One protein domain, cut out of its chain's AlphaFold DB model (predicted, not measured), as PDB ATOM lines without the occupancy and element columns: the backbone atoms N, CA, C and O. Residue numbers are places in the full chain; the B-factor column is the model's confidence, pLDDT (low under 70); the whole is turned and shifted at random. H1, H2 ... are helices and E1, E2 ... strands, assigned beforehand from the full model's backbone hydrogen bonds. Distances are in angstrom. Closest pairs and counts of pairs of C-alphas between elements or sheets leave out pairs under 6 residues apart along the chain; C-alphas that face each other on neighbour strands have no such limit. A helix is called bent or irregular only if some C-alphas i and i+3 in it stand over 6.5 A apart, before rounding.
ATOM      1  N   MET A  63      73.268 153.600 -45.563       47.38
ATOM      2  CA  MET A  63      73.658 152.953 -44.302       47.38
ATOM      3  C   MET A  63      73.072 153.668 -43.076       47.38
ATOM      4  O   MET A  63      72.623 153.006 -42.141       47.38
ATOM      5  N   LYS A  64      72.992 155.005 -43.080       53.88
ATOM      6  CA  LYS A  64      72.384 155.803 -41.996       53.88
ATOM      7  C   LYS A  64      70.860 155.646 -41.932       53.88
ATOM      8  O   LYS A  64      70.297 155.663 -40.841       53.88
ATOM      9  N   LYS A  65      70.189 155.435 -43.072       56.97
ATOM     10  CA  LYS A  65      68.757 155.086 -43.121       56.97
ATOM     11  C   LYS A  65      68.504 153.644 -42.665       56.97
ATOM     12  O   LYS A  65      67.581 153.417 -41.888       56.97
ATOM     13  N   SER A  66      69.342 152.704 -43.111       54.81
ATOM     14  CA  SER A  66      69.305 151.290 -42.712       54.81
ATOM     15  C   SER A  66      69.470 151.134 -41.197       54.81
ATOM     16  O   SER A  66      68.539 150.713 -40.515       54.81
ATOM     17  N   THR A  67      70.603 151.593 -40.652       54.34
ATOM     18  CA  THR A  67      70.914 151.488 -39.217       54.34
ATOM     19  C   THR A  67      69.869 152.168 -38.340       54.34
ATOM     20  O   THR A  67      69.467 151.586 -37.336       54.34
ATOM     21  N   LYS A  68      69.355 153.347 -38.729       57.12
ATOM     22  CA  LYS A  68      68.272 154.013 -37.991       57.12
ATOM     23  C   LYS A  68      67.016 153.136 -37.894       57.12
ATOM     24  O   LYS A  68      66.516 152.946 -36.788       57.12
ATOM     25  N   ALA A  69      66.558 152.548 -39.000       59.69
ATOM     26  CA  ALA A  69      65.390 151.664 -38.992       59.69
ATOM     27  C   ALA A  69      65.615 150.405 -38.129       59.69
ATOM     28  O   ALA A  69      64.715 149.993 -37.395       59.69
ATOM     29  N   THR A  70      66.816 149.816 -38.153       59.34
ATOM     30  CA  THR A  70      67.135 148.655 -37.302       59.34
ATOM     31  C   THR A  70      67.201 149.028 -35.815       59.34
ATOM     32  O   THR A  70      66.715 148.277 -34.973       59.34
ATOM     33  N   ILE A  71      67.752 150.197 -35.472       61.22
ATOM     34  CA  ILE A  71      67.824 150.710 -34.089       61.22
ATOM     35  C   ILE A  71      66.421 151.029 -33.543       61.22
ATOM     36  O   ILE A  71      66.111 150.702 -32.393       61.22
ATOM     37  N   GLU A  72      65.542 151.605 -34.365       64.31
ATOM     38  CA  GLU A  72      64.130 151.839 -34.023       64.31
ATOM     39  C   GLU A  72      63.376 150.513 -33.786       64.31
ATOM     40  O   GLU A  72      62.639 150.390 -32.808       64.31
ATOM     41  N   GLN A  73      63.637 149.471 -34.583       67.69
ATOM     42  CA  GLN A  73      63.082 148.131 -34.336       67.69
ATOM     43  C   GLN A  73      63.638 147.470 -33.061       67.69
ATOM     44  O   GLN A  73      62.863 146.932 -32.266       67.69
ATOM     45  N   PHE A  74      64.951 147.528 -32.813       68.56
ATOM     46  CA  PHE A  74      65.549 146.950 -31.601       68.56
ATOM     47  C   PHE A  74      65.046 147.633 -30.323       68.56
ATOM     48  O   PHE A  74      64.680 146.948 -29.366       68.56
ATOM     49  N   SER A  75      64.970 148.967 -30.312       74.94
ATOM     50  CA  SER A  75      64.422 149.720 -29.177       74.94
ATOM     51  C   SER A  75      62.941 149.407 -28.936       74.94
ATOM     52  O   SER A  75      62.565 149.148 -27.791       74.94
ATOM     53  N   ALA A  76      62.118 149.298 -29.986       79.75
ATOM     54  CA  ALA A  76      60.721 148.873 -29.862       79.75
ATOM     55  C   ALA A  76      60.574 147.462 -29.254       79.75
ATOM     56  O   ALA A  76      59.744 147.257 -28.366       79.75
ATOM     57  N   VAL A  77      61.409 146.496 -29.661       83.12
ATOM     58  CA  VAL A  77      61.412 145.132 -29.092       83.12
ATOM     59  C   VAL A  77      61.838 145.125 -27.618       83.12
ATOM     60  O   VAL A  77      61.275 144.373 -26.819       83.12
ATOM     61  N   ILE A  78      62.802 145.965 -27.232       84.81
ATOM     62  CA  ILE A  78      63.232 146.115 -25.832       84.81
ATOM     63  C   ILE A  78      62.101 146.718 -24.983       84.81
ATOM     64  O   ILE A  78      61.759 146.162 -23.937       84.81
ATOM     65  N   ILE A  79      61.459 147.790 -25.459       84.62
ATOM     66  CA  ILE A  79      60.309 148.428 -24.795       84.62
ATOM     67  C   ILE A  79      59.153 147.427 -24.628       84.62
ATOM     68  O   ILE A  79      58.612 147.291 -23.530       84.62
ATOM     69  N   ALA A  80      58.821 146.659 -25.671       87.31
ATOM     70  CA  ALA A  80      57.781 145.633 -25.609       87.31
ATOM     71  C   ALA A  80      58.080 144.551 -24.552       87.31
ATOM     72  O   ALA A  80      57.186 144.164 -23.796       87.31
ATOM     73  N   LYS A  81      59.339 144.099 -24.438       91.81
ATOM     74  CA  LYS A  81      59.758 143.145 -23.394       91.81
ATOM     75  C   LYS A  81      59.598 143.722 -21.985       91.81
ATOM     76  O   LYS A  81      59.101 143.013 -21.107       91.81
ATOM     77  N   PHE A  82      59.956 144.987 -21.760       90.94
ATOM     78  CA  PHE A  82      59.734 145.647 -20.466       90.94
ATOM     79  C   PHE A  82      58.242 145.769 -20.119       90.94
ATOM     80  O   PHE A  82      57.864 145.446 -18.993       90.94
ATOM     81  N   ILE A  83      57.386 146.136 -21.080       89.81
ATOM     82  CA  ILE A  83      55.925 146.201 -20.890       89.81
ATOM     83  C   ILE A  83      55.364 144.825 -20.497       89.81
ATOM     84  O   ILE A  83      54.671 144.710 -19.486       89.81
ATOM     85  N   VAL A  84      55.707 143.764 -21.239       90.50
ATOM     86  CA  VAL A  84      55.262 142.390 -20.931       90.50
ATOM     87  C   VAL A  84      55.747 141.940 -19.548       90.50
ATOM     88  O   VAL A  84      54.975 141.371 -18.777       90.50
ATOM     89  N   THR A  85      56.995 142.253 -19.192       91.94
ATOM     90  CA  THR A  85      57.574 141.906 -17.883       91.94
ATOM     91  C   THR A  85      56.864 142.638 -16.739       91.94
ATOM     92  O   THR A  85      56.552 142.020 -15.721       91.94
ATOM     93  N   GLY A  86      56.539 143.925 -16.920       90.94
ATOM     94  CA  GLY A  86      55.769 144.725 -15.960       90.94
ATOM     95  C   GLY A  86      54.335 144.225 -15.761       90.94
ATOM     96  O   GLY A  86      53.841 144.193 -14.634       90.94
ATOM     97  N   ILE A  87      53.674 143.760 -16.826       88.62
ATOM     98  CA  ILE A  87      52.341 143.142 -16.730       88.62
ATOM     99  C   ILE A  87      52.413 141.825 -15.940       88.62
ATOM    100  O   ILE A  87      51.584 141.584 -15.061       88.62
ATOM    101  N   ILE A  88      53.416 140.980 -16.206       87.75
ATOM    102  CA  ILE A  88      53.595 139.698 -15.505       87.75
ATOM    103  C   ILE A  88      53.894 139.915 -14.015       87.75
ATOM    104  O   ILE A  88      53.290 139.243 -13.172       87.75
ATOM    105  N   SER A  89      54.774 140.859 -13.666       89.06
ATOM    106  CA  SER A  89      55.099 141.154 -12.263       89.06
ATOM    107  C   SER A  89      53.908 141.759 -11.512       89.06
ATOM    108  O   SER A  89      53.618 141.325 -10.395       89.06
ATOM    109  N   TYR A  90      53.146 142.662 -12.139       88.94
ATOM    110  CA  TYR A  90      51.904 143.203 -11.579       88.94
ATOM    111  C   TYR A  90      50.878 142.100 -11.271       88.94
ATOM    112  O   TYR A  90      50.366 142.024 -10.152       88.94
ATOM    113  N   LEU A  91      50.629 141.189 -12.223       87.12
ATOM    114  CA  LEU A  91      49.707 140.058 -12.039       87.12
ATOM    115  C   LEU A  91      50.157 139.090 -10.928       87.12
ATOM    116  O   LEU A  91      49.310 138.467 -10.281       87.12
ATOM    117  N   LEU A  92      51.465 138.954 -10.695       87.75
ATOM    118  CA  LEU A  92      52.010 138.144  -9.604       87.75
ATOM    119  C   LEU A  92      51.814 138.824  -8.239       87.75
ATOM    120  O   LEU A  92      51.348 138.177  -7.298       87.75
ATOM    121  N   VAL A  93      52.116 140.123  -8.137       89.69
ATOM    122  CA  VAL A  93      51.931 140.918  -6.907       89.69
ATOM    123  C   VAL A  93      50.458 140.965  -6.499       89.69
ATOM    124  O   VAL A  93      50.137 140.706  -5.338       89.69
ATOM    125  N   ASP A  94      49.547 141.207  -7.443       87.31
ATOM    126  CA  ASP A  94      48.101 141.201  -7.196       87.31
ATOM    127  C   ASP A  94      47.581 139.808  -6.777       87.31
ATOM    128  O   ASP A  94      46.785 139.702  -5.841       87.31
ATOM    129  N   LEU A  95      48.089 138.714  -7.362       87.25
ATOM    130  CA  LEU A  95      47.761 137.352  -6.916       87.25
ATOM    131  C   LEU A  95      48.216 137.082  -5.470       87.25
ATOM    132  O   LEU A  95      47.469 136.476  -4.693       87.25
ATOM    133  N   ILE A  96      49.411 137.546  -5.093       88.06
ATOM    134  CA  ILE A  96      49.936 137.434  -3.724       88.06
ATOM    135  C   ILE A  96      49.096 138.284  -2.758       88.06
ATOM    136  O   ILE A  96      48.673 137.779  -1.715       88.06
ATOM    137  N   TYR A  97      48.784 139.530  -3.123       88.56
ATOM    138  CA  TYR A  97      47.958 140.442  -2.326       88.56
ATOM    139  C   TYR A  97      46.539 139.893  -2.105       88.56
ATOM    140  O   TYR A  97      46.051 139.861  -0.972       88.56
ATOM    141  N   ALA A  98      45.901 139.375  -3.157       86.94
ATOM    142  CA  ALA A  98      44.590 138.740  -3.075       86.94
ATOM    143  C   ALA A  98      44.604 137.514  -2.145       86.94
ATOM    144  O   ALA A  98      43.737 137.381  -1.275       86.94
ATOM    145  N   ARG A  99      45.625 136.649  -2.257       87.12
ATOM    146  CA  ARG A  99      45.809 135.497  -1.358       87.12
ATOM    147  C   ARG A  99      46.036 135.939   0.092       87.12
ATOM    148  O   ARG A  99      45.470 135.329   0.998       87.12
ATOM    149  N   TYR A 100      46.808 137.003   0.317       89.38
ATOM    150  CA  TYR A 100      47.045 137.576   1.644       89.38
ATOM    151  C   TYR A 100      45.758 138.137   2.272       89.38
ATOM    152  O   TYR A 100      45.423 137.748   3.393       89.38
ATOM    153  N   LYS A 101      45.004 138.995   1.566       88.00
ATOM    154  CA  LYS A 101      43.779 139.606   2.115       88.00
ATOM    155  C   LYS A 101      42.682 138.565   2.370       88.00
ATOM    156  O   LYS A 101      42.062 138.609   3.431       88.00
ATOM    157  N   ASN A 102      42.519 137.572   1.489       87.94
ATOM    158  CA  ASN A 102      41.602 136.448   1.729       87.94
ATOM    159  C   ASN A 102      42.009 135.631   2.969       87.94
ATOM    160  O   ASN A 102      41.191 135.442   3.867       87.94
ATOM    161  N   ARG A 103      43.288 135.239   3.089       88.62
ATOM    162  CA  ARG A 103      43.782 134.483   4.257       88.62
ATOM    163  C   ARG A 103      43.707 135.297   5.556       88.62
ATOM    164  O   ARG A 103      43.555 134.719   6.629       88.62
ATOM    165  N   ARG A 104      43.813 136.631   5.494       91.44
ATOM    166  CA  ARG A 104      43.588 137.523   6.647       91.44
ATOM    167  C   ARG A 104      42.115 137.532   7.068       91.44
ATOM    168  O   ARG A 104      41.857 137.432   8.259       91.44
ATOM    169  N   ASN A 105      41.182 137.591   6.117       91.75
ATOM    170  CA  ASN A 105      39.738 137.515   6.373       91.75
ATOM    171  C   ASN A 105      39.358 136.190   7.067       91.75
ATOM    172  O   ASN A 105      38.735 136.194   8.122       91.75
ATOM    173  N   GLU A 106      39.834 135.060   6.535       92.38
ATOM    174  CA  GLU A 106      39.620 133.722   7.116       92.38
ATOM    175  C   GLU A 106      40.226 133.590   8.525       92.38
ATOM    176  O   GLU A 106      39.595 133.046   9.426       92.38
ATOM    177  N   ARG A 107      41.430 134.137   8.755       94.00
ATOM    178  CA  ARG A 107      42.060 134.165  10.088       94.00
ATOM    179  C   ARG A 107      41.270 134.984  11.108       94.00
ATOM    180  O   ARG A 107      41.180 134.557  12.252       94.00
ATOM    181  N   LEU A 108      40.746 136.150  10.719       94.75
ATOM    182  CA  LEU A 108      39.965 137.016  11.611       94.75
ATOM    183  C   LEU A 108      38.668 136.326  12.040       94.75
ATOM    184  O   LEU A 108      38.419 136.217  13.239       94.75
ATOM    185  N   LEU A 109      37.928 135.776  11.075       95.38
ATOM    186  CA  LEU A 109      36.729 134.974  11.304       95.38
ATOM    187  C   LEU A 109      37.000 133.776  12.230       95.38
ATOM    188  O   LEU A 109      36.327 133.623  13.248       95.38
ATOM    189  N   ASN A 110      38.018 132.963  11.928       96.50
ATOM    190  CA  ASN A 110      38.358 131.802  12.753       96.50
ATOM    191  C   ASN A 110      38.738 132.215  14.188       96.50
ATOM    192  O   ASN A 110      38.280 131.584  15.132       96.50
ATOM    193  N   ASN A 111      39.514 133.292  14.366       96.50
ATOM    194  CA  ASN A 111      39.861 133.832  15.688       96.50
ATOM    195  C   ASN A 111      38.631 134.368  16.450       96.50
ATOM    196  O   ASN A 111      38.594 134.271  17.675       96.50
ATOM    197  N   THR A 112      37.638 134.933  15.758       96.44
ATOM    198  CA  THR A 112      36.392 135.397  16.389       96.44
ATOM    199  C   THR A 112      35.506 134.226  16.822       96.44
ATOM    200  O   THR A 112      34.980 134.269  17.926       96.44
ATOM    201  N   ILE A 113      35.402 133.141  16.044       96.00
ATOM    202  CA  ILE A 113      34.716 131.922  16.520       96.00
ATOM    203  C   ILE A 113      35.497 131.266  17.668       96.00
ATOM    204  O   ILE A 113      34.908 130.892  18.676       96.00
ATOM    205  N   GLU A 114      36.826 131.184  17.561       95.94
ATOM    206  CA  GLU A 114      37.698 130.608  18.593       95.94
ATOM    207  C   GLU A 114      37.528 131.278  19.963       95.94
ATOM    208  O   GLU A 114      37.438 130.587  20.976       95.94
ATOM    209  N   LYS A 115      37.426 132.610  19.996       95.19
ATOM    210  CA  LYS A 115      37.230 133.389  21.229       95.19
ATOM    211  C   LYS A 115      35.765 133.558  21.639       95.19
ATOM    212  O   LYS A 115      35.509 133.943  22.776       95.19
ATOM    213  N   GLY A 116      34.830 133.281  20.730       94.19
ATOM    214  CA  GLY A 116      33.459 133.777  20.816       94.19
ATOM    215  C   GLY A 116      33.378 135.301  20.644       94.19
ATOM    216  O   GLY A 116      34.395 135.994  20.523       94.19
ATOM    217  N   ASN A 117      32.160 135.846  20.666       90.88
ATOM    218  CA  ASN A 117      31.950 137.285  20.846       90.88
ATOM    219  C   ASN A 117      31.179 137.538  22.143       90.88
ATOM    220  O   ASN A 117      30.038 137.114  22.298       90.88
ATOM    221  N   GLN A 118      31.808 138.261  23.066       87.25
ATOM    222  CA  GLN A 118      31.178 138.698  24.308       87.25
ATOM    223  C   GLN A 118      30.194 139.830  23.969       87.25
ATOM    224  O   GLN A 118      30.641 140.876  23.496       87.25
ATOM    225  N   PRO A 119      28.870 139.652  24.139       86.69
ATOM    226  CA  PRO A 119      27.922 140.733  23.909       86.69
ATOM    227  C   PRO A 119      28.071 141.811  24.985       86.69
ATOM    228  O   PRO A 119      28.362 141.509  26.146       86.69
ATOM    229  N   ASP A 120      27.834 143.067  24.621       82.56
ATOM    230  CA  ASP A 120      27.814 144.165  25.584       82.56
ATOM    231  C   ASP A 120      26.606 144.044  26.520       82.56
ATOM    232  O   ASP A 120      25.513 143.643  26.106       82.56
ATOM    233  N   LEU A 121      26.795 144.386  27.794       78.50
ATOM    234  CA  LEU A 121      25.697 144.572  28.736       78.50
ATOM    235  C   LEU A 121      25.398 146.067  28.823       78.50
ATOM    236  O   LEU A 121      26.285 146.868  29.093       78.50
ATOM    237  N   GLU A 122      24.143 146.427  28.568       68.25
ATOM    238  CA  GLU A 122      23.644 147.812  28.614       68.25
ATOM    239  C   GLU A 122      23.401 148.303  30.056       68.25
ATOM    240  O   GLU A 122      23.104 149.474  30.268       68.25
ATOM    241  N   PHE A 123      23.544 147.409  31.040       64.69
ATOM    242  CA  PHE A 123      23.298 147.628  32.465       64.69
ATOM    243  C   PHE A 123      24.430 147.002  33.286       64.69
ATOM    244  O   PHE A 123      25.053 146.033  32.840       64.69
ATOM    245  N   LEU A 124      24.680 147.531  34.486       59.84
ATOM    246  CA  LEU A 124      25.633 146.943  35.425       59.84
ATOM    247  C   LEU A 124      25.119 145.589  35.935       59.84
ATOM    248  O   LEU A 124      23.938 145.427  36.237       59.84
ATOM    249  N   GLU A 125      26.024 144.618  36.069       62.56
ATOM    250  CA  GLU A 125      25.704 143.273  36.571       62.56
ATOM    251  C   GLU A 125      25.211 143.296  38.037       62.56
ATOM    252  O   GLU A 125      24.519 142.375  38.465       62.56
ATOM    253  N   THR A 126      25.492 144.378  38.779       59.22
ATOM    254  CA  THR A 126      25.027 144.639  40.155       59.22
ATOM    255  C   THR A 126      23.519 144.833  40.282       59.22
ATOM    256  O   THR A 126      22.956 144.544  41.336       59.22
ATOM    257  N   ASP A 127      22.863 145.314  39.226       69.69
ATOM    258  CA  ASP A 127      21.484 145.819  39.292       69.69
ATOM    259  C   ASP A 127      20.465 144.741  38.866       69.69
ATOM    260  O   ASP A 127      19.260 144.985  38.764       69.69
ATOM    261  N   LEU A 128      20.954 143.532  38.575       76.94
ATOM    262  CA  LEU A 128      20.191 142.445  37.977       76.94
ATOM    263  C   LEU A 128      19.809 141.391  39.019       76.94
ATOM    264  O   LEU A 128      20.650 140.846  39.730       76.94
ATOM    265  N   ILE A 129      18.524 141.024  39.048       78.19
ATOM    266  CA  ILE A 129      18.034 139.909  39.867       78.19
ATOM    267  C   ILE A 129      18.651 138.607  39.339       78.19
ATOM    268  O   ILE A 129      18.231 138.083  38.302       78.19
ATOM    269  N   SER A 130      19.648 138.095  40.060       76.75
ATOM    270  CA  SER A 130      20.380 136.885  39.684       76.75
ATOM    271  C   SER A 130      19.461 135.661  39.600       76.75
ATOM    272  O   SER A 130      18.605 135.438  40.459       76.75
ATOM    273  N   ARG A 131      19.641 134.851  38.551       87.12
ATOM    274  CA  ARG A 131      18.936 133.573  38.343       87.12
ATOM    275  C   ARG A 131      19.941 132.478  37.937       87.12
ATOM    276  O   ARG A 131      19.923 132.031  36.786       87.12
ATOM    277  N   PRO A 132      20.842 132.061  38.849       89.38
ATOM    278  CA  PRO A 132      22.020 131.260  38.507       89.38
ATOM    279  C   PRO A 132      21.661 129.900  37.891       89.38
ATOM    280  O   PRO A 132      22.286 129.486  36.922       89.38
ATOM    281  N   GLU A 133      20.585 129.253  38.350       92.31
ATOM    282  CA  GLU A 133      20.107 127.979  37.786       92.31
ATOM    283  C   GLU A 133      19.802 128.034  36.281       92.31
ATOM    284  O   GLU A 133      19.934 127.030  35.582       92.31
ATOM    285  N   ILE A 134      19.360 129.188  35.771       90.69
ATOM    286  CA  ILE A 134      19.053 129.371  34.346       90.69
ATOM    287  C   ILE A 134      20.343 129.634  33.576       90.69
ATOM    288  O   ILE A 134      20.528 129.095  32.488       90.69
ATOM    289  N   ILE A 135      21.239 130.436  34.155       92.56
ATOM    290  CA  ILE A 135      22.546 130.760  33.579       92.56
ATOM    291  C   ILE A 135      23.369 129.476  33.399       92.56
ATOM    292  O   ILE A 135      23.864 129.240  32.301       92.56
ATOM    293  N   GLU A 136      23.409 128.581  34.393       93.38
ATOM    294  CA  GLU A 136      24.067 127.272  34.258       93.38
ATOM    295  C   GLU A 136      23.414 126.378  33.194       93.38
ATOM    296  O   GLU A 136      24.110 125.814  32.348       93.38
ATOM    297  N   ARG A 137      22.075 126.295  33.146       92.31
ATOM    298  CA  ARG A 137      21.372 125.544  32.083       92.31
ATOM    299  C   ARG A 137      21.690 126.089  30.685       92.31
ATOM    300  O   ARG A 137      21.860 125.305  29.754       92.31
ATOM    301  N   LEU A 138      21.800 127.410  30.534       93.44
ATOM    302  CA  LEU A 138      22.196 128.051  29.278       93.44
ATOM    303  C   LEU A 138      23.677 127.798  28.950       93.44
ATOM    304  O   LEU A 138      23.979 127.476  27.805       93.44
ATOM    305  N   LYS A 139      24.588 127.848  29.930       92.69
ATOM    306  CA  LYS A 139      26.018 127.526  29.746       92.69
ATOM    307  C   LYS A 139      26.227 126.086  29.270       92.69
ATOM    308  O   LYS A 139      27.014 125.875  28.351       92.69
ATOM    309  N   VAL A 140      25.472 125.123  29.808       90.62
ATOM    310  CA  VAL A 140      25.462 123.728  29.321       90.62
ATOM    311  C   VAL A 140      24.996 123.648  27.860       90.62
ATOM    312  O   VAL A 140      25.637 122.982  27.052       90.62
ATOM    313  N   ILE A 141      23.936 124.375  27.484       90.38
ATOM    314  CA  ILE A 141      23.453 124.443  26.090       90.38
ATOM    315  C   ILE A 141      24.484 125.110  25.157       90.38
ATOM    316  O   ILE A 141      24.635 124.704  24.006       90.38
ATOM    317  N   PHE A 142      25.218 126.117  25.635       92.06
ATOM    318  CA  PHE A 142      26.224 126.838  24.845       92.06
ATOM    319  C   PHE A 142      27.571 126.102  24.744       92.06
ATOM    320  O   PHE A 142      28.447 126.537  23.994       92.06
ATOM    321  N   GLN A 143      27.749 124.984  25.454       89.25
ATOM    322  CA  GLN A 143      28.960 124.161  25.419       89.25
ATOM    323  C   GLN A 143      28.651 122.695  25.041       89.25
ATOM    324  O   GLN A 143      28.834 121.798  25.865       89.25
ATOM    325  N   PRO A 144      28.235 122.427  23.786       86.44
ATOM    326  CA  PRO A 144      27.861 121.094  23.314       86.44
ATOM    327  C   PRO A 144      28.984 120.061  23.459       86.44
ATOM    328  O   PRO A 144      30.176 120.380  23.375       86.44
ATOM    329  N   HIS A 145      28.594 118.792  23.612       82.25
ATOM    330  CA  HIS A 145      29.528 117.673  23.504       82.25
ATOM    331  C   HIS A 145      29.980 117.469  22.046       82.25
ATOM    332  O   HIS A 145      29.389 118.015  21.112       82.25
ATOM    333  N   LYS A 146      31.034 116.672  21.837       74.62
ATOM    334  CA  LYS A 146      31.653 116.446  20.515       74.62
ATOM    335  C   LYS A 146      30.648 116.029  19.429       74.62
ATOM    336  O   LYS A 146      30.684 116.519  18.297       74.62
ATOM    337  N   ASP A 147      29.730 115.167  19.848       68.31
ATOM    338  CA  ASP A 147      28.793 114.386  19.038       68.31
ATOM    339  C   ASP A 147      27.338 114.832  19.296       68.31
ATOM    340  O   ASP A 147      26.401 114.054  19.159       68.31
ATOM    341  N   GLN A 148      27.149 116.070  19.775       65.88
ATOM    342  CA  GLN A 148      25.842 116.611  20.156       65.88
ATOM    343  C   GLN A 148      25.647 118.026  19.616       65.88
ATOM    344  O   GLN A 148      25.874 119.019  20.310       65.88
ATOM    345  N   SER A 149      25.192 118.123  18.374       66.88
ATOM    346  CA  SER A 149      24.588 119.341  17.841       66.88
ATOM    347  C   SER A 149      23.092 119.329  18.172       66.88
ATOM    348  O   SER A 149      22.396 118.357  17.900       66.88
ATOM    349  N   TYR A 150      22.581 120.405  18.771       78.12
ATOM    350  CA  TYR A 150      21.169 120.512  19.144       78.12
ATOM    351  C   TYR A 150      20.580 121.845  18.696       78.12
ATOM    352  O   TYR A 150      21.102 122.913  19.023       78.12
ATOM    353  N   TYR A 151      19.428 121.790  18.028       85.31
ATOM    354  CA  TYR A 151      18.594 122.967  17.826       85.31
ATOM    355  C   TYR A 151      17.749 123.240  19.079       85.31
ATOM    356  O   TYR A 151      16.903 122.434  19.471       85.31
ATOM    357  N   HIS A 152      17.975 124.396  19.707       88.69
ATOM    358  CA  HIS A 152      17.233 124.852  20.882       88.69
ATOM    359  C   HIS A 152      16.446 126.130  20.576       88.69
ATOM    360  O   HIS A 152      17.000 127.118  20.096       88.69
ATOM    361  N   ILE A 153      15.164 126.140  20.945       89.25
ATOM    362  CA  ILE A 153      14.333 127.348  20.976       89.25
ATOM    363  C   ILE A 153      14.082 127.718  22.440       89.25
ATOM    364  O   ILE A 153      13.568 126.903  23.205       89.25
ATOM    365  N   VAL A 154      14.401 128.959  22.817       88.75
ATOM    366  CA  VAL A 154      14.051 129.524  24.131       88.75
ATOM    367  C   VAL A 154      12.907 130.523  23.943       88.75
ATOM    368  O   VAL A 154      13.123 131.657  23.499       88.75
ATOM    369  N   CYS A 155      11.683 130.097  24.253       86.38
ATOM    370  CA  CYS A 155      10.476 130.927  24.212       86.38
ATOM    371  C   CYS A 155      10.065 131.354  25.622       86.38
ATOM    372  O   CYS A 155       9.941 130.517  26.508       86.38
ATOM    373  N   GLU A 156       9.815 132.650  25.792       84.06
ATOM    374  CA  GLU A 156       9.265 133.271  26.999       84.06
ATOM    375  C   GLU A 156       8.460 134.512  26.593       84.06
ATOM    376  O   GLU A 156       8.631 135.030  25.484       84.06
ATOM    377  N   GLU A 157       7.620 135.004  27.502       84.69
ATOM    378  CA  GLU A 157       6.913 136.280  27.365       84.69
ATOM    379  C   GLU A 157       7.884 137.474  27.333       84.69
ATOM    380  O   GLU A 157       9.054 137.384  27.727       84.69
ATOM    381  N   HIS A 158       7.410 138.624  26.850       83.94
ATOM    382  CA  HIS A 158       8.209 139.848  26.825       83.94
ATOM    383  C   HIS A 158       8.463 140.380  28.251       83.94
ATOM    384  O   HIS A 158       7.649 140.190  29.146       83.94
ATOM    385  N   GLY A 159       9.607 141.034  28.483       84.00
ATOM    386  CA  GLY A 159       9.980 141.575  29.803       84.00
ATOM    387  C   GLY A 159      10.531 140.561  30.822       84.00
ATOM    388  O   GLY A 159      11.080 140.966  31.839       84.00
ATOM    389  N   THR A 160      10.487 139.256  30.541       85.69
ATOM    390  CA  THR A 160      10.923 138.159  31.443       85.69
ATOM    391  C   THR A 160      12.404 138.157  31.852       85.69
ATOM    392  O   THR A 160      12.773 137.478  32.816       85.69
ATOM    393  N   GLY A 161      13.256 138.909  31.143       87.12
ATOM    394  CA  GLY A 161      14.710 138.971  31.347       87.12
ATOM    395  C   GLY A 161      15.532 138.056  30.428       87.12
ATOM    396  O   GLY A 161      16.762 138.090  30.488       87.12
ATOM    397  N   LYS A 162      14.886 137.282  29.539       89.62
ATOM    398  CA  LYS A 162      15.529 136.281  28.665       89.62
ATOM    399  C   LYS A 162      16.781 136.786  27.938       89.62
ATOM    400  O   LYS A 162      17.811 136.116  27.960       89.62
ATOM    401  N   THR A 163      16.714 137.966  27.312       91.00
ATOM    402  CA  THR A 163      17.848 138.581  26.593       91.00
ATOM    403  C   THR A 163      19.055 138.772  27.509       91.00
ATOM    404  O   THR A 163      20.169 138.417  27.138       91.00
ATOM    405  N   THR A 164      18.834 139.289  28.718       90.88
ATOM    406  CA  THR A 164      19.883 139.583  29.701       90.88
ATOM    407  C   THR A 164      20.548 138.300  30.196       90.88
ATOM    408  O   THR A 164      21.768 138.178  30.114       90.88
ATOM    409  N   LEU A 165      19.751 137.301  30.595       91.75
ATOM    410  CA  LEU A 165      20.244 135.977  31.003       91.75
ATOM    411  C   LEU A 165      21.037 135.297  29.875       91.75
ATOM    412  O   LEU A 165      22.097 134.724  30.113       91.75
ATOM    413  N   THR A 166      20.563 135.422  28.630       92.94
ATOM    414  CA  THR A 166      21.249 134.898  27.440       92.94
ATOM    415  C   THR A 166      22.593 135.596  27.214       92.94
ATOM    416  O   THR A 166      23.580 134.912  26.946       92.94
ATOM    417  N   ARG A 167      22.677 136.930  27.347       93.12
ATOM    418  CA  ARG A 167      23.945 137.673  27.206       93.12
ATOM    419  C   ARG A 167      24.958 137.303  28.291       93.12
ATOM    420  O   ARG A 167      26.114 137.064  27.951       93.12
ATOM    421  N   ILE A 168      24.525 137.208  29.551       91.88
ATOM    422  CA  ILE A 168      25.369 136.800  30.687       91.88
ATOM    423  C   ILE A 168      25.916 135.386  30.459       91.88
ATOM    424  O   ILE A 168      27.127 135.201  30.366       91.88
ATOM    425  N   ALA A 169      25.039 134.406  30.219       93.38
ATOM    426  CA  ALA A 169      25.458 133.032  29.949       93.38
ATOM    427  C   ALA A 169      26.347 132.910  28.691       93.38
ATOM    428  O   ALA A 169      27.230 132.059  28.655       93.38
ATOM    429  N   SER A 170      26.178 133.779  27.683       93.81
ATOM    430  CA  SER A 170      27.074 133.838  26.512       93.81
ATOM    431  C   SER A 170      28.469 134.361  26.873       93.81
ATOM    432  O   SER A 170      29.462 133.801  26.410       93.81
ATOM    433  N   ARG A 171      28.560 135.410  27.707       92.19
ATOM    434  CA  ARG A 171      29.838 135.933  28.224       92.19
ATOM    435  C   ARG A 171      30.583 134.879  29.040       92.19
ATOM    436  O   ARG A 171      31.773 134.682  28.811       92.19
ATOM    437  N   GLU A 172      29.880 134.206  29.949       92.50
ATOM    438  CA  GLU A 172      30.443 133.170  30.823       92.50
ATOM    439  C   GLU A 172      30.842 131.896  30.067       92.50
ATOM    440  O   GLU A 172      31.878 131.306  30.366       92.50
ATOM    441  N   ALA A 173      30.049 131.465  29.080       92.31
ATOM    442  CA  ALA A 173      30.378 130.295  28.267       92.31
ATOM    443  C   ALA A 173      31.555 130.558  27.305       92.31
ATOM    444  O   ALA A 173      32.349 129.648  27.060       92.31
ATOM    445  N   GLY A 174      31.693 131.792  26.803       91.00
ATOM    446  CA  GLY A 174      32.907 132.313  26.174       91.00
ATOM    447  C   GLY A 174      33.311 131.647  24.852       91.00
ATOM    448  O   GLY A 174      32.703 131.872  23.805       91.00
ATOM    449  N   ALA A 175      34.411 130.892  24.880       93.06
ATOM    450  CA  ALA A 175      35.087 130.387  23.686       93.06
ATOM    451  C   ALA A 175      34.195 129.451  22.850       93.06
ATOM    452  O   ALA A 175      33.718 128.428  23.340       93.06
ATOM    453  N   GLY A 176      34.020 129.763  21.562       93.75
ATOM    454  CA  GLY A 176      33.117 129.033  20.666       93.75
ATOM    455  C   GLY A 176      31.665 129.519  20.662       93.75
ATOM    456  O   GLY A 176      30.871 128.963  19.906       93.75
ATOM    457  N   VAL A 177      31.296 130.536  21.451       95.81
ATOM    458  CA  VAL A 177      29.918 131.059  21.509       95.81
ATOM    459  C   VAL A 177      29.791 132.357  20.713       95.81
ATOM    460  O   VAL A 177      30.454 133.354  21.005       95.81
ATOM    461  N   ILE A 178      28.913 132.358  19.706       96.50
ATOM    462  CA  ILE A 178      28.587 133.533  18.894       96.50
ATOM    463  C   ILE A 178      27.182 134.038  19.236       96.50
ATOM    464  O   ILE A 178      26.179 133.441  18.847       96.50
ATOM    465  N   TYR A 179      27.103 135.169  19.937       96.06
ATOM    466  CA  TYR A 179      25.846 135.869  20.206       96.06
ATOM    467  C   TYR A 179      25.552 136.883  19.093       96.06
ATOM    468  O   TYR A 179      26.341 137.804  18.858       96.06
ATOM    469  N   PHE A 180      24.385 136.773  18.453       95.62
ATOM    470  CA  PHE A 180      23.929 137.707  17.425       95.62
ATOM    471  C   PHE A 180      22.521 138.238  17.735       95.62
ATOM    472  O   PHE A 180      21.550 137.482  17.751       95.62
ATOM    473  N   ASP A 181      22.393 139.554  17.953       94.31
ATOM    474  CA  ASP A 181      21.080 140.206  18.031       94.31
ATOM    475  C   ASP A 181      20.557 140.490  16.621       94.31
ATOM    476  O   ASP A 181      21.146 141.264  15.862       94.31
ATOM    477  N   VAL A 182      19.451 139.845  16.256       92.69
ATOM    478  CA  VAL A 182      18.916 139.902  14.896       92.69
ATOM    479  C   VAL A 182      18.304 141.287  14.629       92.69
ATOM    480  O   VAL A 182      17.397 141.707  15.355       92.69
ATOM    481  N   PRO A 183      18.754 142.028  13.597       90.94
ATOM    482  CA  PRO A 183      18.240 143.363  13.313       90.94
ATOM    483  C   PRO A 183      16.822 143.315  12.729       90.94
ATOM    484  O   PRO A 183      16.463 142.397  11.998       90.94
ATOM    485  N   VAL A 184      16.040 144.372  12.976       82.44
ATOM    486  CA  VAL A 184      14.654 144.530  12.478       82.44
ATOM    487  C   VAL A 184      14.562 144.538  10.940       82.44
ATOM    488  O   VAL A 184      13.516 144.249  10.370       82.44
ATOM    489  N   THR A 185      15.650 144.866  10.236       81.25
ATOM    490  CA  THR A 185      15.681 144.929   8.767       81.25
ATOM    491  C   THR A 185      16.496 143.775   8.186       81.25
ATOM    492  O   THR A 185      17.711 143.722   8.385       81.25
ATOM    493  N   PHE A 186      15.864 142.911   7.383       81.38
ATOM    494  CA  PHE A 186      16.517 141.825   6.629       81.38
ATOM    495  C   PHE A 186      17.768 142.295   5.858       81.38
ATOM    496  O   PHE A 186      18.825 141.673   5.939       81.38
ATOM    497  N   GLU A 187      17.693 143.451   5.189       82.50
ATOM    498  CA  GLU A 187      18.816 144.057   4.450       82.50
ATOM    499  C   GLU A 187      20.064 144.299   5.320       82.50
ATOM    500  O   GLU A 187      21.191 144.267   4.819       82.50
ATOM    501  N   LYS A 188      19.872 144.521   6.629       90.38
ATOM    502  CA  LYS A 188      20.947 144.730   7.606       90.38
ATOM    503  C   LYS A 188      21.497 143.420   8.167       90.38
ATOM    504  O   LYS A 188      22.664 143.420   8.547       90.38
ATOM    505  N   PHE A 189      20.734 142.314   8.172       91.31
ATOM    506  CA  PHE A 189      21.165 141.026   8.751       91.31
ATOM    507  C   PHE A 189      22.555 140.637   8.264       91.31
ATOM    508  O   PHE A 189      23.460 140.441   9.066       91.31
ATOM    509  N   ALA A 190      22.745 140.563   6.943       91.75
ATOM    510  CA  ALA A 190      24.007 140.111   6.369       91.75
ATOM    511  C   ALA A 190      25.186 141.007   6.784       91.75
ATOM    512  O   ALA A 190      26.280 140.507   7.025       91.75
ATOM    513  N   LYS A 191      24.965 142.325   6.883       93.44
ATOM    514  CA  LYS A 191      25.993 143.296   7.272       93.44
ATOM    515  C   LYS A 191      26.353 143.168   8.752       93.44
ATOM    516  O   LYS A 191      27.534 143.077   9.074       93.44
ATOM    517  N   GLU A 192      25.356 143.149   9.633       95.06
ATOM    518  CA  GLU A 192      25.601 143.086  11.076       95.06
ATOM    519  C   GLU A 192      26.108 141.701  11.497       95.06
ATOM    520  O   GLU A 192      27.052 141.633  12.274       95.06
ATOM    521  N   PHE A 193      25.612 140.599  10.918       95.06
ATOM    522  CA  PHE A 193      26.148 139.265  11.217       95.06
ATOM    523  C   PHE A 193      27.599 139.113  10.737       95.06
ATOM    524  O   PHE A 193      28.443 138.605  11.473       95.06
ATOM    525  N   ALA A 194      27.932 139.633   9.547       94.56
ATOM    526  CA  ALA A 194      29.313 139.662   9.064       94.56
ATOM    527  C   ALA A 194      30.232 140.491   9.976       94.56
ATOM    528  O   ALA A 194      31.352 140.068  10.254       94.56
ATOM    529  N   LYS A 195      29.748 141.621  10.507       95.31
ATOM    530  CA  LYS A 195      30.449 142.413  11.530       95.31
ATOM    531  C   LYS A 195      30.643 141.613  12.827       95.31
ATOM    532  O   LYS A 195      31.763 141.576  13.328       95.31
ATOM    533  N   THR A 196      29.605 140.936  13.330       95.31
ATOM    534  CA  THR A 196      29.661 140.080  14.533       95.31
ATOM    535  C   THR A 196      30.726 138.992  14.424       95.31
ATOM    536  O   THR A 196      31.489 138.805  15.368       95.31
ATOM    537  N   ILE A 197      30.840 138.322  13.271       95.00
ATOM    538  CA  ILE A 197      31.851 137.269  13.047       95.00
ATOM    539  C   ILE A 197      33.156 137.784  12.406       95.00
ATOM    540  O   ILE A 197      33.971 136.987  11.950       95.00
ATOM    541  N   ASN A 198      33.368 139.107  12.364       94.44
ATOM    542  CA  ASN A 198      34.567 139.768  11.824       94.44
ATOM    543  C   ASN A 198      34.939 139.344  10.381       94.44
ATOM    544  O   ASN A 198      36.110 139.181  10.028       94.44
ATOM    545  N   PHE A 199      33.919 139.150   9.542       92.81
ATOM    546  CA  PHE A 199      34.016 138.705   8.155       92.81
ATOM    547  C   PHE A 199      33.785 139.859   7.169       92.81
ATOM    548  O   PHE A 199      32.786 140.574   7.236       92.81
ATOM    549  N   SER A 200      34.669 139.998   6.182       90.25
ATOM    550  CA  SER A 200      34.463 140.885   5.034       90.25
ATOM    551  C   SER A 200      33.873 140.142   3.835       90.25
ATOM    552  O   SER A 200      34.364 139.087   3.426       90.25
ATOM    553  N   PHE A 201      32.875 140.754   3.192       81.88
ATOM    554  CA  PHE A 201      32.332 140.301   1.907       81.88
ATOM    555  C   PHE A 201      33.316 140.443   0.735       81.88
ATOM    556  O   PHE A 201      33.092 139.841  -0.322       81.88
ATOM    557  N   GLU A 202      34.391 141.215   0.904       75.38
ATOM    558  CA  GLU A 202      35.434 141.427  -0.099       75.38
ATOM    559  C   GLU A 202      36.352 140.202  -0.212       75.38
ATOM    560  O   GLU A 202      37.492 140.200   0.263       75.38
ATOM    561  N   LYS A 203      35.887 139.154  -0.902       68.69
ATOM    562  CA  LYS A 203      36.816 138.162  -1.448       68.69
ATOM    563  C   LYS A 203      37.625 138.846  -2.547       68.69
ATOM    564  O   LYS A 203      37.087 139.163  -3.606       68.69
ATOM    565  N   HIS A 204      38.915 139.060  -2.311       62.00
ATOM    566  CA  HIS A 204      39.797 139.586  -3.342       62.00
ATOM    567  C   HIS A 204      40.029 138.512  -4.401       62.00
ATOM    568  O   HIS A 204      40.651 137.479  -4.150       62.00
ATOM    569  N   ILE A 205      39.482 138.764  -5.587       64.06
ATOM    570  CA  ILE A 205      39.746 138.011  -6.809       64.06
ATOM    571  C   ILE A 205      40.810 138.802  -7.564       64.06
ATOM    572  O   ILE A 205      40.567 139.952  -7.939       64.06
ATOM    573  N   SER A 206      41.981 138.199  -7.750       69.69
ATOM    574  CA  SER A 206      43.085 138.805  -8.488       69.69
ATOM    575  C   SER A 206      42.721 139.030  -9.957       69.69
ATOM    576  O   SER A 206      41.954 138.275 -10.562       69.69
ATOM    577  N   PHE A 207      43.282 140.080 -10.543       64.19
ATOM    578  CA  PHE A 207      43.037 140.547 -11.900       64.19
ATOM    579  C   PHE A 207      43.264 139.445 -12.946       64.19
ATOM    580  O   PHE A 207      42.451 139.304 -13.856       64.19
ATOM    581  N   LYS A 208      44.256 138.560 -12.742       66.75
ATOM    582  CA  LYS A 208      44.456 137.351 -13.568       66.75
ATOM    583  C   LYS A 208      43.188 136.487 -13.679       66.75
ATOM    584  O   LYS A 208      42.858 136.029 -14.767       66.75
ATOM    585  N   TRP A 209      42.476 136.273 -12.572       62.84
ATOM    586  CA  TRP A 209      41.256 135.456 -12.533       62.84
ATOM    587  C   TRP A 209      40.023 136.217 -13.039       62.84
ATOM    588  O   TRP A 209      39.100 135.588 -13.550       62.84
ATOM    589  N   LYS A 210      40.023 137.557 -12.959       69.62
ATOM    590  CA  LYS A 210      39.000 138.403 -13.599       69.62
ATOM    591  C   LYS A 210      39.107 138.369 -15.128       69.62
ATOM    592  O   LYS A 210      38.092 138.209 -15.792       69.62
ATOM    593  N   ILE A 211      40.323 138.483 -15.675       63.59
ATOM    594  CA  ILE A 211      40.580 138.418 -17.126       63.59
ATOM    595  C   ILE A 211      40.224 137.034 -17.682       63.59
ATOM    596  O   ILE A 211      39.595 136.934 -18.728       63.59
ATOM    597  N   LEU A 212      40.598 135.961 -16.976       62.47
ATOM    598  CA  LEU A 212      40.437 134.576 -17.434       62.47
ATOM    599  C   LEU A 212      38.985 134.050 -17.344       62.47
ATOM    600  O   LEU A 212      38.768 132.846 -17.296       62.47
ATOM    601  N   GLY A 213      37.977 134.924 -17.264       54.75
ATOM    602  CA  GLY A 213      36.561 134.538 -17.287       54.75
ATOM    603  C   GLY A 213      36.051 133.772 -16.056       54.75
ATOM    604  O   GLY A 213      34.865 133.467 -15.995       54.75
ATOM    605  N   TYR A 214      36.881 133.524 -15.034       55.78
ATOM    606  CA  TYR A 214      36.512 132.815 -13.793       55.78
ATOM    607  C   TYR A 214      35.601 133.633 -12.851       55.78
ATOM    608  O   TYR A 214      35.531 133.378 -11.646       55.78
ATOM    609  N   ILE A 215      34.858 134.597 -13.395       51.47
ATOM    610  CA  ILE A 215      33.762 135.292 -12.720       51.47
ATOM    611  C   ILE A 215      32.478 134.461 -12.903       51.47
ATOM    612  O   ILE A 215      31.495 134.906 -13.489       51.47
ATOM    613  N   THR A 216      32.473 133.236 -12.365       48.88
ATOM    614  CA  THR A 216      31.219 132.569 -11.987       48.88
ATOM    615  C   THR A 216      30.668 133.324 -10.784       48.88
ATOM    616  O   THR A 216      31.067 133.098  -9.637       48.88
ATOM    617  N   ASP A 217      29.862 134.347 -11.064       50.69
ATOM    618  CA  ASP A 217      29.710 135.448 -10.124       50.69
ATOM    619  C   ASP A 217      28.961 135.041  -8.845       50.69
ATOM    620  O   ASP A 217      27.743 134.862  -8.819       50.69
ATOM    621  N   LYS A 218      29.695 134.961  -7.728       51.09
ATOM    622  CA  LYS A 218      29.100 134.817  -6.392       51.09
ATOM    623  C   LYS A 218      28.407 136.107  -5.907       51.09
ATOM    624  O   LYS A 218      28.068 136.193  -4.726       51.09
ATOM    625  N   SER A 219      28.168 137.106  -6.760       53.91
ATOM    626  CA  SER A 219      27.161 138.152  -6.526       53.91
ATOM    627  C   SER A 219      25.723 137.621  -6.606       53.91
ATOM    628  O   SER A 219      24.880 138.117  -5.862       53.91
ATOM    629  N   THR A 220      25.459 136.572  -7.400       58.50
ATOM    630  CA  THR A 220      24.117 135.974  -7.563       58.50
ATOM    631  C   THR A 220      23.560 135.410  -6.250       58.50
ATOM    632  O   THR A 220      22.351 135.402  -6.039       58.50
ATOM    633  N   TYR A 221      24.430 134.966  -5.337       68.44
ATOM    634  CA  TYR A 221      24.019 134.488  -4.016       68.44
ATOM    635  C   TYR A 221      23.720 135.655  -3.059       68.44
ATOM    636  O   TYR A 221      24.609 136.490  -2.834       68.44
ATOM    637  N   PRO A 222      22.538 135.678  -2.406       84.25
ATOM    638  CA  PRO A 222      22.219 136.619  -1.339       84.25
ATOM    639  C   PRO A 222      23.346 136.766  -0.310       84.25
ATOM    640  O   PRO A 222      23.955 135.789   0.135       84.25
ATOM    641  N   LYS A 223      23.610 138.011   0.112       88.75
ATOM    642  CA  LYS A 223      24.706 138.322   1.046       88.75
ATOM    643  C   LYS A 223      24.609 137.530   2.354       88.75
ATOM    644  O   LYS A 223      25.646 137.191   2.908       88.75
ATOM    645  N   TRP A 224      23.400 137.211   2.827       87.56
ATOM    646  CA  TRP A 224      23.211 136.436   4.054       87.56
ATOM    647  C   TRP A 224      23.681 134.979   3.908       87.56
ATOM    648  O   TRP A 224      24.437 134.511   4.756       87.56
ATOM    649  N   ILE A 225      23.369 134.307   2.790       87.75
ATOM    650  CA  ILE A 225      23.877 132.955   2.492       87.75
ATOM    651  C   ILE A 225      25.406 132.973   2.503       87.75
ATOM    652  O   ILE A 225      26.028 132.140   3.145       87.75
ATOM    653  N   ARG A 226      26.029 133.982   1.880       88.56
ATOM    654  CA  ARG A 226      27.497 134.101   1.796       88.56
ATOM    655  C   ARG A 226      28.216 134.246   3.142       88.56
ATOM    656  O   ARG A 226      29.392 133.884   3.213       88.56
ATOM    657  N   VAL A 227      27.563 134.800   4.167       91.62
ATOM    658  CA  VAL A 227      28.123 134.893   5.529       91.62
ATOM    659  C   VAL A 227      27.798 133.646   6.360       91.62
ATOM    660  O   VAL A 227      28.680 133.180   7.075       91.62
ATOM    661  N   MET A 228      26.629 133.016   6.175       91.62
ATOM    662  CA  MET A 228      26.349 131.676   6.725       91.62
ATOM    663  C   MET A 228      27.363 130.640   6.211       91.62
ATOM    664  O   MET A 228      27.999 129.952   7.000       91.62
ATOM    665  N   ASP A 229      27.620 130.619   4.901       90.81
ATOM    666  CA  ASP A 229      28.685 129.857   4.232       90.81
ATOM    667  C   ASP A 229      30.057 130.028   4.907       90.81
ATOM    668  O   ASP A 229      30.847 129.087   5.007       90.81
ATOM    669  N   ALA A 230      30.382 131.263   5.303       92.56
ATOM    670  CA  ALA A 230      31.645 131.591   5.950       92.56
ATOM    671  C   ALA A 230      31.678 131.060   7.384       92.56
ATOM    672  O   ALA A 230      32.643 130.383   7.741       92.56
ATOM    673  N   PHE A 231      30.606 131.291   8.147       94.19
ATOM    674  CA  PHE A 231      30.425 130.736   9.483       94.19
ATOM    675  C   PHE A 231      30.566 129.207   9.472       94.19
ATOM    676  O   PHE A 231      31.459 128.703  10.139       94.19
ATOM    677  N   LYS A 232      29.822 128.469   8.629       93.06
ATOM    678  CA  LYS A 232      29.914 126.994   8.534       93.06
ATOM    679  C   LYS A 232      31.343 126.490   8.303       93.06
ATOM    680  O   LYS A 232      31.794 125.581   8.998       93.06
ATOM    681  N   ARG A 233      32.090 127.091   7.365       93.31
ATOM    682  CA  ARG A 233      33.493 126.705   7.100       93.31
ATOM    683  C   ARG A 233      34.402 126.943   8.306       93.31
ATOM    684  O   ARG A 233      35.249 126.105   8.598       93.31
ATOM    685  N   ALA A 234      34.234 128.064   8.999       94.81
ATOM    686  CA  ALA A 234      35.010 128.376  10.193       94.81
ATOM    687  C   ALA A 234      34.600 127.497  11.395       94.81
ATOM    688  O   ALA A 234      35.464 127.050  12.149       94.81
ATOM    689  N   SER A 235      33.320 127.137  11.507       93.19
ATOM    690  CA  SER A 235      32.799 126.178  12.486       93.19
ATOM    691  C   SER A 235      33.332 124.762  12.271       93.19
ATOM    692  O   SER A 235      33.652 124.086  13.246       93.19
ATOM    693  N   ALA A 236      33.526 124.329  11.020       93.19
ATOM    694  CA  ALA A 236      34.207 123.070  10.714       93.19
ATOM    695  C   ALA A 236      35.685 123.088  11.162       93.19
ATOM    696  O   ALA A 236      36.164 122.115  11.742       93.19
ATOM    697  N   VAL A 237      36.395 124.211  10.971       95.38
ATOM    698  CA  VAL A 237      37.768 124.392  11.486       95.38
ATOM    699  C   VAL A 237      37.796 124.384  13.021       95.38
ATOM    700  O   VAL A 237      38.690 123.774  13.606       95.38
ATOM    701  N   TYR A 238      36.808 124.996  13.683       94.75
ATOM    702  CA  TYR A 238      36.668 124.939  15.141       94.75
ATOM    703  C   TYR A 238      36.392 123.501  15.626       94.75
ATOM    704  O   TYR A 238      37.124 123.018  16.490       94.75
ATOM    705  N   LYS A 239      35.429 122.774  15.029       92.44
ATOM    706  CA  LYS A 239      35.125 121.371  15.392       92.44
ATOM    707  C   LYS A 239      36.334 120.455  15.184       92.44
ATOM    708  O   LYS A 239      36.613 119.629  16.047       92.44
ATOM    709  N   ALA A 240      37.115 120.656  14.121       93.69
ATOM    710  CA  ALA A 240      38.359 119.918  13.894       93.69
ATOM    711  C   ALA A 240      39.470 120.236  14.921       93.69
ATOM    712  O   ALA A 240      40.271 119.359  15.236       93.69
ATOM    713  N   LYS A 241      39.530 121.467  15.452       95.38
ATOM    714  CA  LYS A 241      40.546 121.894  16.434       95.38
ATOM    715  C   LYS A 241      40.190 121.537  17.883       95.38
ATOM    716  O   LYS A 241      41.083 121.198  18.653       95.38
ATOM    717  N   TYR A 242      38.912 121.624  18.255       93.25
ATOM    718  CA  TYR A 242      38.435 121.464  19.639       93.25
ATOM    719  C   TYR A 242      37.614 120.190  19.877       93.25
ATOM    720  O   TYR A 242      37.222 119.906  21.008       93.25
ATOM    721  N   GLY A 243      37.317 119.420  18.828       90.75
ATOM    722  CA  GLY A 243      36.505 118.205  18.890       90.75
ATOM    723  C   GLY A 243      34.997 118.437  19.045       90.75
ATOM    724  O   GLY A 243      34.243 117.493  18.852       90.75
ATOM    725  N   LYS A 244      34.543 119.659  19.356       89.94
ATOM    726  CA  LYS A 244      33.127 120.043  19.508       89.94
ATOM    727  C   LYS A 244      32.754 121.224  18.601       89.94
ATOM    728  O   LYS A 244      33.631 122.042  18.318       89.94
ATOM    729  N   PRO A 245      31.504 121.332  18.116       91.19
ATOM    730  CA  PRO A 245      31.074 122.480  17.319       91.19
ATOM    731  C   PRO A 245      31.022 123.774  18.159       91.19
ATOM    732  O   PRO A 245      30.835 123.704  19.375       91.19
ATOM    733  N   PRO A 246      31.160 124.957  17.532       93.81
ATOM    734  CA  PRO A 246      30.784 126.222  18.155       93.81
ATOM    735  C   PRO A 246      29.256 126.398  18.137       93.81
ATOM    736  O   PRO A 246      28.560 125.785  17.324       93.81
ATOM    737  N   VAL A 247      28.737 127.283  18.987       93.62
ATOM    738  CA  VAL A 247      27.302 127.598  19.089       93.62
ATOM    739  C   VAL A 247      27.026 128.996  18.547       93.62
ATOM    740  O   VAL A 247      27.802 129.923  18.776       93.62
ATOM    741  N   ILE A 248      25.894 129.162  17.860       94.56
ATOM    742  CA  ILE A 248      25.365 130.467  17.459       94.56
ATOM    743  C   ILE A 248      23.988 130.713  18.078       94.56
ATOM    744  O   ILE A 248      23.113 129.852  18.055       94.56
ATOM    745  N   ILE A 249      23.808 131.906  18.642       95.06
ATOM    746  CA  ILE A 249      22.615 132.320  19.378       95.06
ATOM    747  C   ILE A 249      21.952 133.469  18.617       95.06
ATOM    748  O   ILE A 249      22.450 134.595  18.612       95.06
ATOM    749  N   TYR A 250      20.807 133.187  17.995       94.38
ATOM    750  CA  TYR A 250      19.993 134.171  17.278       94.38
ATOM    751  C   TYR A 250      18.992 134.847  18.223       94.38
ATOM    752  O   TYR A 250      17.835 134.427  18.336       94.38
ATOM    753  N   ASN A 251      19.414 135.905  18.916       93.31
ATOM    754  CA  ASN A 251      18.501 136.656  19.775       93.31
ATOM    755  C   ASN A 251      17.535 137.522  18.949       93.31
ATOM    756  O   ASN A 251      17.886 138.017  17.881       93.31
ATOM    757  N   ASN A 252      16.309 137.720  19.449       91.06
ATOM    758  CA  ASN A 252      15.250 138.487  18.777       91.06
ATOM    759  C   ASN A 252      14.891 138.007  17.345       91.06
ATOM    760  O   ASN A 252      14.371 138.780  16.541       91.06
ATOM    761  N   ILE A 253      15.115 136.724  17.029       89.38
ATOM    762  CA  ILE A 253      14.893 136.121  15.698       89.38
ATOM    763  C   ILE A 253      13.477 136.334  15.117       89.38
ATOM    764  O   ILE A 253      13.320 136.449  13.902       89.38
ATOM    765  N   SER A 254      12.454 136.485  15.966       87.50
ATOM    766  CA  SER A 254      11.072 136.795  15.563       87.50
ATOM    767  C   SER A 254      10.932 138.092  14.753       87.50
ATOM    768  O   SER A 254      10.000 138.208  13.959       87.50
ATOM    769  N   ARG A 255      11.887 139.029  14.864       87.12
ATOM    770  CA  ARG A 255      11.951 140.256  14.048       87.12
ATOM    771  C   ARG A 255      12.019 139.991  12.536       87.12
ATOM    772  O   ARG A 255      11.707 140.893  11.762       87.12
ATOM    773  N   LEU A 256      12.414 138.792  12.092       84.56
ATOM    774  CA  LEU A 256      12.436 138.446  10.663       84.56
ATOM    775  C   LEU A 256      11.046 138.171  10.074       84.56
ATOM    776  O   LEU A 256      10.868 138.310   8.867       84.56
ATOM    777  N   VAL A 257      10.050 137.830  10.895       81.75
ATOM    778  CA  VAL A 257       8.730 137.366  10.422       81.75
ATOM    779  C   VAL A 257       7.914 138.485   9.745       81.75
ATOM    780  O   VAL A 257       6.952 138.215   9.038       81.75
ATOM    781  N   HIS A 258       8.315 139.752   9.887       73.62
ATOM    782  CA  HIS A 258       7.576 140.909   9.366       73.62
ATOM    783  C   HIS A 258       7.614 141.103   7.833       73.62
ATOM    784  O   HIS A 258       6.980 142.039   7.346       73.62
ATOM    785  N   LYS A 259       8.366 140.293   7.066       72.94
ATOM    786  CA  LYS A 259       8.396 140.313   5.585       72.94
ATOM    787  C   LYS A 259       8.742 138.935   5.014       72.94
ATOM    788  O   LYS A 259       9.595 138.249   5.571       72.94
ATOM    789  N   ASP A 260       8.214 138.602   3.838       76.88
ATOM    790  CA  ASP A 260       8.367 137.299   3.155       76.88
ATOM    791  C   ASP A 260       9.824 136.802   3.080       76.88
ATOM    792  O   ASP A 260      10.125 135.680   3.471       76.88
ATOM    793  N   LYS A 261      10.762 137.670   2.674       80.56
ATOM    794  CA  LYS A 261      12.206 137.349   2.585       80.56
ATOM    795  C   LYS A 261      12.858 137.052   3.941       80.56
ATOM    796  O   LYS A 261      13.896 136.402   4.008       80.56
ATOM    797  N   GLY A 262      12.276 137.558   5.027       83.38
ATOM    798  CA  GLY A 262      12.675 137.221   6.389       83.38
ATOM    799  C   GLY A 262      12.061 135.903   6.871       83.38
ATOM    800  O   GLY A 262      12.711 135.195   7.635       83.38
ATOM    801  N   ILE A 263      10.882 135.523   6.369       85.62
ATOM    802  CA  ILE A 263      10.274 134.200   6.593       85.62
ATOM    803  C   ILE A 263      11.067 133.115   5.844       85.62
ATOM    804  O   ILE A 263      11.469 132.135   6.460       85.62
ATOM    805  N   GLU A 264      11.384 133.327   4.561       86.31
ATOM    806  CA  GLU A 264      12.289 132.479   3.755       86.31
ATOM    807  C   GLU A 264      13.628 132.243   4.480       86.31
ATOM    808  O   GLU A 264      14.111 131.114   4.617       86.31
ATOM    809  N   MET A 265      14.206 133.324   5.010       86.06
ATOM    810  CA  MET A 265      15.448 133.273   5.768       86.06
ATOM    811  C   MET A 265      15.298 132.549   7.111       86.06
ATOM    812  O   MET A 265      16.190 131.791   7.484       86.06
ATOM    813  N   LEU A 266      14.197 132.763   7.837       88.19
ATOM    814  CA  LEU A 266      13.920 132.066   9.092       88.19
ATOM    815  C   LEU A 266      13.808 130.558   8.862       88.19
ATOM    816  O   LEU A 266      14.486 129.805   9.554       88.19
ATOM    817  N   ILE A 267      13.029 130.134   7.862       88.50
ATOM    818  CA  ILE A 267      12.897 128.727   7.468       88.50
ATOM    819  C   ILE A 267      14.280 128.145   7.161       88.50
ATOM    820  O   ILE A 267      14.675 127.164   7.782       88.50
ATOM    821  N   THR A 268      15.079 128.813   6.321       88.19
ATOM    822  CA  THR A 268      16.423 128.315   5.975       88.19
ATOM    823  C   THR A 268      17.360 128.229   7.189       88.19
ATOM    824  O   THR A 268      18.147 127.292   7.280       88.19
ATOM    825  N   LEU A 269      17.289 129.172   8.138       88.31
ATOM    826  CA  LEU A 269      18.062 129.105   9.389       88.31
ATOM    827  C   LEU A 269      17.586 127.976  10.317       88.31
ATOM    828  O   LEU A 269      18.394 127.422  11.060       88.31
ATOM    829  N   GLN A 270      16.292 127.648  10.305       88.56
ATOM    830  CA  GLN A 270      15.736 126.548  11.092       88.56
ATOM    831  C   GLN A 270      16.052 125.187  10.479       88.56
ATOM    832  O   GLN A 270      16.366 124.266  11.224       88.56
ATOM    833  N   ASP A 271      15.981 125.056   9.157       88.81
ATOM    834  CA  ASP A 271      16.290 123.810   8.457       88.81
ATOM    835  C   ASP A 271      17.793 123.510   8.530       88.81
ATOM    836  O   ASP A 271      18.162 122.435   8.982       88.81
ATOM    837  N   ASP A 272      18.663 124.504   8.305       86.00
ATOM    838  CA  ASP A 272      20.109 124.375   8.548       86.00
ATOM    839  C   ASP A 272      20.422 123.948   9.997       86.00
ATOM    840  O   ASP A 272      21.297 123.119  10.243       86.00
ATOM    841  N   ALA A 273      19.684 124.465  10.985       85.62
ATOM    842  CA  ALA A 273      19.871 124.069  12.379       85.62
ATOM    843  C   ALA A 273      19.383 122.639  12.697       85.62
ATOM    844  O   ALA A 273      19.893 122.049  13.650       85.62
ATOM    845  N   LYS A 274      18.441 122.077  11.920       84.94
ATOM    846  CA  LYS A 274      18.031 120.659  11.998       84.94
ATOM    847  C   LYS A 274      19.036 119.764  11.279       84.94
ATOM    848  O   LYS A 274      19.536 118.830  11.889       84.94
ATOM    849  N   ASP A 275      19.418 120.117  10.050       85.19
ATOM    850  CA  ASP A 275      20.387 119.376   9.229       85.19
ATOM    851  C   ASP A 275      21.722 119.165   9.968       85.19
ATOM    852  O   ASP A 275      22.346 118.114   9.860       85.19
ATOM    853  N   ASN A 276      22.166 120.152  10.759       79.25
ATOM    854  CA  ASN A 276      23.365 120.012  11.594       79.25
ATOM    855  C   ASN A 276      23.131 119.214  12.896       79.25
ATOM    856  O   ASN A 276      24.114 118.817  13.514       79.25
ATOM    857  N   ALA A 277      21.887 119.034  13.350       77.25
ATOM    858  CA  ALA A 277      21.512 118.364  14.605       77.25
ATOM    859  C   ALA A 277      21.053 116.904  14.433       77.25
ATOM    860  O   ALA A 277      21.117 116.134  15.391       77.25
TER     861      ALA A 277
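AT A GLANCE: This is residues 63 to 277 of the 279 residues of an uncharacterized protein of Glomus cerebriforme (UniProt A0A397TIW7). One very long helix, H1, is a shaft whose residues 63 to 87 stick out alone, while its far end runs into a small head of helices around two short parallel strands, E1 and E2. In the head, H3 and H4 come near E1, H2 crosses H3, H6 crosses the far part of H1, and H7 and H8 fold into a hairpin; a loop with the short H5 reaches back along the shaft. The printed part has 215 residues, with eight named helices and two named strands in the order H1 H2 H3 E1 H4 H5 H6 E2 H7 H8; the class is mostly helix. The whole is extended, with a radius of gyration of the C-alphas of 26.0 A and spans of 101 by 36 by 36 A.

HOW THE PARTS SIT: Look first at E1, residues 177 to 181, and E2, residues 247 to 251, parallel neighbours at 17 degrees, where N 178 and O 247 are 2.8 A apart, within hydrogen-bond range. With H4, residues 186 to 196, H5, residues 207 to 211, and H6, residues 223 to 242, they form a strand-helix-strand unit, two parallel neighbour strands with helices between them along the chain. H3, residues 162 to 173, comes closest to E1 at the C-alphas of Ser 170 and Val 177, 6.4 A apart. H2, residues 132 to 142, touches H3 at a steep tilt of 65 degrees, closest at the C-alphas of Ile 135 and Ala 169, 5.2 A. H4 touches residues 223 to 227 of H6, at a shallow tilt of 30 degrees, closest at the C-alphas of Ala 190 and Trp 224, 4.4 A. H1, residues 63 to 115, touches H6 with its residues 106 to 114 alone, closest at the C-alphas of Asn 110 and Ala 234, 5.4 A, and H5 with 91 to 95 alone, closest at the C-alphas of Leu 91 and Lys 208, 6.1 A. H7, residues 253 to 258, and H8, residues 260 to 275, are a hairpin, their closest C-alphas, Leu 256 and Gly 262, 4.5 A apart. Every O i to N i+4 pair is within hydrogen-bond range in H1, H2, H3, H5, H6 and H8, but 5 of 7 in H4 and 0 of 2 in H7, where 2 of 3 O i to N i+3 pairs are.

IN THESE COORDINATES: Find C-alpha 63 at (73.658, 152.953, -44.302); from there H1 runs 77.5 A to C-alpha 115 at (37.230, 133.389, 21.229). H6 spans 28.6 A, and H8 22.4 A to C-alpha 275 at (20.387, 119.376, 9.229). H4 is irregular, but only just: C-alphas 187 and 190 are 6.8 A apart.

THE WHOLE: The C-alphas farthest apart, Met 63 and Ile 129, are 101.7 A from each other, and the printed part has no cut. The links H1 to H2, H2 to H3 and H5 to H6 are long. Look for pLDDT under 70 at residues 63 to 74, 122 to 127, 147 to 149 and 203 to 221.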